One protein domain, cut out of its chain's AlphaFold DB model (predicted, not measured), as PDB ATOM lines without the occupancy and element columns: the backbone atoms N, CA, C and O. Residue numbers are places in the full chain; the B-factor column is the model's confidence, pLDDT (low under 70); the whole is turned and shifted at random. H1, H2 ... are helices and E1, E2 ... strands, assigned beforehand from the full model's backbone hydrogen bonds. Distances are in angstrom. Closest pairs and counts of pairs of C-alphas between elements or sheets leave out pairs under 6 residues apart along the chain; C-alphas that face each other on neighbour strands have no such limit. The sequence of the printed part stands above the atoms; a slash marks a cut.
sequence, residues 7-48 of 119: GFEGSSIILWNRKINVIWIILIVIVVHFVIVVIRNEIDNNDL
ATOM      1  N   GLY A   7     195.140 179.919 176.269       72.31
ATOM      2  CA  GLY A   7     194.502 181.228 176.413       72.31
ATOM      3  C   GLY A   7     194.960 182.216 175.344       72.31
ATOM      4  O   GLY A   7     195.966 181.985 174.675       72.31
ATOM      5  N   PHE A   8     194.227 183.317 175.186       71.69
ATOM      6  CA  PHE A   8     194.593 184.434 174.314       71.69
ATOM      7  C   PHE A   8     194.858 185.668 175.171       71.69
ATOM      8  O   PHE A   8     194.048 186.013 176.029       71.69
ATOM      9  N   GLU A   9     195.982 186.337 174.940       71.12
ATOM     10  CA  GLU A   9     196.347 187.568 175.636       71.12
ATOM     11  C   GLU A   9     196.896 188.560 174.603       71.12
ATOM     12  O   GLU A   9     198.030 188.435 174.125       71.12
ATOM     13  N   GLY A  10     196.054 189.512 174.190       77.75
ATOM     14  CA  GLY A  10     196.364 190.450 173.109       77.75
ATOM     15  C   GLY A  10     196.696 189.732 171.795       77.75
ATOM     16  O   GLY A  10     195.912 188.928 171.300       77.75
ATOM     17  N   SER A  11     197.879 190.002 171.237       75.50
ATOM     18  CA  SER A  11     198.400 189.367 170.015       75.50
ATOM     19  C   SER A  11     199.154 188.052 170.266       75.50
ATOM     20  O   SER A  11     199.878 187.571 169.391       75.50
ATOM     21  N   SER A  12     199.020 187.462 171.457       76.62
ATOM     22  CA  SER A  12     199.712 186.230 171.835       76.62
ATOM     23  C   SER A  12     198.753 185.111 172.232       76.62
ATOM     24  O   SER A  12     197.722 185.338 172.861       76.62
ATOM     25  N   ILE A  13     199.117 183.884 171.862       80.00
ATOM     26  CA  ILE A  13     198.476 182.650 172.309       80.00
ATOM     27  C   ILE A  13     199.359 182.051 173.396       80.00
ATOM     28  O   ILE A  13     200.563 181.865 173.211       80.00
ATOM     29  N   ILE A  14     198.759 181.742 174.538       77.06
ATOM     30  CA  ILE A  14     199.400 181.000 175.614       77.06
ATOM     31  C   ILE A  14     199.209 179.521 175.303       77.06
ATOM     32  O   ILE A  14     198.094 179.012 175.338       77.06
ATOM     33  N   LEU A  15     200.303 178.841 174.993       73.44
ATOM     34  CA  LEU A  15     200.367 177.407 174.747       73.44
ATOM     35  C   LEU A  15     201.299 176.806 175.792       73.44
ATOM     36  O   LEU A  15     202.488 177.116 175.808       73.44
ATOM     37  N   TRP A  16     200.775 175.961 176.685       68.69
ATOM     38  CA  TRP A  16     201.600 175.232 177.661       68.69
ATOM     39  C   TRP A  16     202.531 176.157 178.485       68.69
ATOM     40  O   TRP A  16     203.724 175.902 178.630       68.69
ATOM     41  N   ASN A  17     201.992 177.259 179.027       69.12
ATOM     42  CA  ASN A  17     202.728 178.322 179.744       69.12
ATOM     43  C   ASN A  17     203.726 179.155 178.912       69.12
ATOM     44  O   ASN A  17     204.398 180.016 179.482       69.12
ATOM     45  N   ARG A  18     203.837 178.959 177.594       74.00
ATOM     46  CA  ARG A  18     204.642 179.826 176.720       74.00
ATOM     47  C   ARG A  18     203.740 180.771 175.934       74.00
ATOM     48  O   ARG A  18     202.758 180.338 175.337       74.00
ATOM     49  N   LYS A  19     204.093 182.058 175.924       78.00
ATOM     50  CA  LYS A  19     203.452 183.070 175.076       78.00
ATOM     51  C   LYS A  19     204.054 182.984 173.677       78.00
ATOM     52  O   LYS A  19     205.242 183.243 173.502       78.00
ATOM     53  N   ILE A  20     203.243 182.612 172.695       82.12
ATOM     54  CA  ILE A  20     203.614 182.575 171.282       82.12
ATOM     55  C   ILE A  20     202.885 183.717 170.587       82.12
ATOM     56  O   ILE A  20     201.671 183.849 170.708       82.12
ATOM     57  N   ASN A  21     203.617 184.563 169.865       84.62
ATOM     58  CA  ASN A  21     202.994 185.641 169.101       84.62
ATOM     59  C   ASN A  21     202.230 185.053 167.903       84.62
ATOM     60  O   ASN A  21     202.777 184.238 167.159       84.62
ATOM     61  N   VAL A  22     200.986 185.486 167.702       85.75
ATOM     62  CA  VAL A  22     200.117 185.036 166.603       85.75
ATOM     63  C   VAL A  22     200.761 185.284 165.234       85.75
ATOM     64  O   VAL A  22     200.600 184.468 164.329       85.75
ATOM     65  N   ILE A  23     201.570 186.342 165.096       88.94
ATOM     66  CA  ILE A  23     202.312 186.650 163.864       88.94
ATOM     67  C   ILE A  23     203.233 185.490 163.465       88.94
ATOM     68  O   ILE A  23     203.280 185.128 162.292       88.94
ATOM     69  N   TRP A  24     203.913 184.848 164.422       89.00
ATOM     70  CA  TRP A  24     204.780 183.703 164.122       89.00
ATOM     71  C   TRP A  24     203.994 182.503 163.601       89.00
ATOM     72  O   TRP A  24     204.459 181.818 162.696       89.00
ATOM     73  N   ILE A  25     202.790 182.271 164.123       88.88
ATOM     74  CA  ILE A  25     201.924 181.181 163.660       88.88
ATOM     75  C   ILE A  25     201.465 181.453 162.225       88.88
ATOM     76  O   ILE A  25     201.551 180.563 161.383       88.88
ATOM     77  N   ILE A  26     201.049 182.687 161.925       91.81
ATOM     78  CA  ILE A  26     200.660 183.093 160.565       91.81
ATOM     79  C   ILE A  26     201.832 182.903 159.594       91.81
ATOM     80  O   ILE A  26     201.657 182.309 158.532       91.81
ATOM     81  N   LEU A  27     203.036 183.344 159.970       94.31
ATOM     82  CA  LEU A  27     204.234 183.168 159.147       94.31
ATOM     83  C   LEU A  27     204.550 181.690 158.897       94.31
ATOM     84  O   LEU A  27     204.838 181.317 157.763       94.31
ATOM     85  N   ILE A  28     204.446 180.832 159.918       94.25
ATOM     86  CA  ILE A  28     204.652 179.385 159.766       94.25
ATOM     87  C   ILE A  28     203.642 178.795 158.781       94.25
ATOM     88  O   ILE A  28     204.034 178.036 157.899       94.25
ATOM     89  N   VAL A  29     202.362 179.158 158.883       94.44
ATOM     90  CA  VAL A  29     201.324 178.670 157.960       94.44
ATOM     91  C   VAL A  29     201.633 179.080 156.520       94.44
ATOM     92  O   VAL A  29     201.537 178.247 155.619       94.44
ATOM     93  N   ILE A  30     202.061 180.326 156.303       95.75
ATOM     94  CA  ILE A  30     202.461 180.822 154.980       95.75
ATOM     95  C   ILE A  30     203.643 180.012 154.437       95.75
ATOM     96  O   ILE A  30     203.591 179.529 153.307       95.75
ATOM     97  N   VAL A  31     204.690 179.810 155.242       96.12
ATOM     98  CA  VAL A  31     205.873 179.037 154.833       96.12
ATOM     99  C   VAL A  31     205.500 177.592 154.493       96.12
ATOM    100  O   VAL A  31     205.875 177.097 153.433       96.12
ATOM    101  N   VAL A  32     204.720 176.927 155.347       96.25
ATOM    102  CA  VAL A  32     204.258 175.549 155.114       96.25
ATOM    103  C   VAL A  32     203.435 175.456 153.828       96.25
ATOM    104  O   VAL A  32     203.622 174.519 153.053       96.25
ATOM    105  N   HIS A  33     202.571 176.437 153.556       94.44
ATOM    106  CA  HIS A  33     201.799 176.486 152.318       94.44
ATOM    107  C   HIS A  33     202.707 176.521 151.078       94.44
ATOM    108  O   HIS A  33     202.530 175.703 150.175       94.44
ATOM    109  N   PHE A  34     203.717 177.398 151.057       94.38
ATOM    110  CA  PHE A  34     204.669 177.467 149.942       94.38
ATOM    111  C   PHE A  34     205.456 176.166 149.758       94.38
ATOM    112  O   PHE A  34     205.608 175.702 148.629       94.38
ATOM    113  N   VAL A  35     205.905 175.538 150.850       94.50
ATOM    114  CA  VAL A  35     206.617 174.250 150.793       94.50
ATOM    115  C   VAL A  35     205.745 173.167 150.152       94.50
ATOM    116  O   VAL A  35     206.212 172.448 149.270       94.50
ATOM    117  N   ILE A  36     204.467 173.076 150.531       94.44
ATOM    118  CA  ILE A  36     203.533 172.097 149.955       94.44
ATOM    119  C   ILE A  36     203.348 172.321 148.449       94.44
ATOM    120  O   ILE A  36     203.315 171.352 147.693       94.44
ATOM    121  N   VAL A  37     203.242 173.576 148.000       90.75
ATOM    122  CA  VAL A  37     203.087 173.904 146.571       90.75
ATOM    123  C   VAL A  37     204.304 173.448 145.763       90.75
ATOM    124  O   VAL A  37     204.136 172.825 144.716       90.75
ATOM    125  N   VAL A  38     205.518 173.699 146.262       90.25
ATOM    126  CA  VAL A  38     206.759 173.293 145.582       90.25
ATOM    127  C   VAL A  38     206.873 171.770 145.499       90.25
ATOM    128  O   VAL A  38     207.143 171.237 144.426       90.25
ATOM    129  N   ILE A  39     206.613 171.064 146.605       92.88
ATOM    130  CA  ILE A  39     206.686 169.596 146.650       92.88
ATOM    131  C   ILE A  39     205.682 168.962 145.683       92.88
ATOM    132  O   ILE A  39     206.027 168.012 144.986       92.88
ATOM    133  N   ARG A  40     204.451 169.485 145.613       91.44
ATOM    134  CA  ARG A  40     203.424 168.960 144.700       91.44
ATOM    135  C   ARG A  40     203.860 169.027 143.244       91.44
ATOM    136  O   ARG A  40     203.728 168.035 142.548       91.44
ATOM    137  N   ASN A  41     204.437 170.148 142.814       86.88
ATOM    138  CA  ASN A  41     204.876 170.292 141.428       86.88
ATOM    139  C   ASN A  41     205.987 169.286 141.061       86.88
ATOM    140  O   ASN A  41     205.997 168.768 139.950       86.88
ATOM    141  N   GLU A  42     206.890 168.974 141.996       89.00
ATOM    142  CA  GLU A  42     207.918 167.946 141.782       89.00
ATOM    143  C   GLU A  42     207.313 166.535 141.715       89.00
ATOM    144  O   GLU A  42     207.677 165.742 140.848       89.00
ATOM    145  N   ILE A  43     206.355 166.228 142.598       92.56
ATOM    146  CA  ILE A  43     205.632 164.949 142.585       92.56
ATOM    147  C   ILE A  43     204.880 164.778 141.264       92.56
ATOM    148  O   ILE A  43     205.004 163.723 140.647       92.56
ATOM    149  N   ASP A  44     204.153 165.806 140.821       93.50
ATOM    150  CA  ASP A  44     203.369 165.786 139.586       93.50
ATOM    151  C   ASP A  44     204.267 165.583 138.359       93.50
ATOM    152  O   ASP A  44     203.943 164.775 137.491       93.50
ATOM    153  N   ASN A  45     205.423 166.256 138.296       92.19
ATOM    154  CA  ASN A  45     206.389 166.063 137.212       92.19
ATOM    155  C   ASN A  45     206.927 164.626 137.186       92.19
ATOM    156  O   ASN A  45     206.905 163.976 136.144       92.19
ATOM    157  N   ASN A  46     207.345 164.099 138.338       92.94
ATOM    158  CA  ASN A  46     207.837 162.727 138.442       92.94
ATOM    159  C   ASN A  46     206.735 161.685 138.147       92.94
ATOM    160  O   ASN A  46     207.026 160.619 137.603       92.94
ATOM    161  N   ASP A  47     205.474 161.968 138.483       94.44
ATOM    162  CA  ASP A  47     204.346 161.101 138.131       94.44
ATOM    163  C   ASP A  47     204.039 161.168 136.628       94.44
ATOM    164  O   ASP A  47     203.828 160.136 135.996       94.44
ATOM    165  N   LEU A  48     204.105 162.354 136.014       95.19
ATOM    166  CA  LEU A  48     203.972 162.527 134.565       95.19
ATOM    167  C   LEU A  48     205.085 161.816 133.787       95.19
ATOM    168  O   LEU A  48     204.813 161.221 132.747       95.19
TER     169      LEU A  48
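What this domain is: This is residues 7 to 48 of the 119 residues of an uncharacterized protein of Bacteroidetes bacterium HGW-Bacteroidetes-1 (UniProt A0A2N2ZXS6). A small sheet of three strands, E1, E2 and E3, forms a head at one end of a long helix, H1, whose residues 26 to 48 stick out as a free arm. The printed part has 42 residues, with three named strands and one named helix in the order E1, E2, E3, H1 along the chain, in class a mix of helices and strands; the antiparallel sheet has the order E1, E2, E3. The whole is extended, with a radius of gyration of the C-alphas of 16.1 A, a rod spanning 49 by 16 by 10 A.

How they stand to each other: E2, residues 12 to 15, is the inner strand of a meander, each strand the antiparallel neighbour of the one before. E1, residues 7 to 9, forms a hairpin with it; N 14 and O 7 are 2.8 A apart. E3, residues 18 to 21, forms another; N 13 and O 20 are 2.8 A apart. H1, residues 22 to 48, only grazes the sheet, with residues 22 to 25; its closest C-alpha to E2 is that of Val 22, 5.4 A from that of Ser 12. In H1 every O i to N i+4 pair is within hydrogen-bond range.

Where its parts are: E1 begins at C-alpha 7 (194.502, 181.228, 176.413). H1, 39.3 A long, ends at C-alpha 48 (203.972, 162.527, 134.565).

The domain as a whole: The farthest C-alphas, of Glu 9 and Leu 48, are 48.7 A apart. The printed part has no cut, and its links are tight. Residues 16 to 17 have pLDDT under 70.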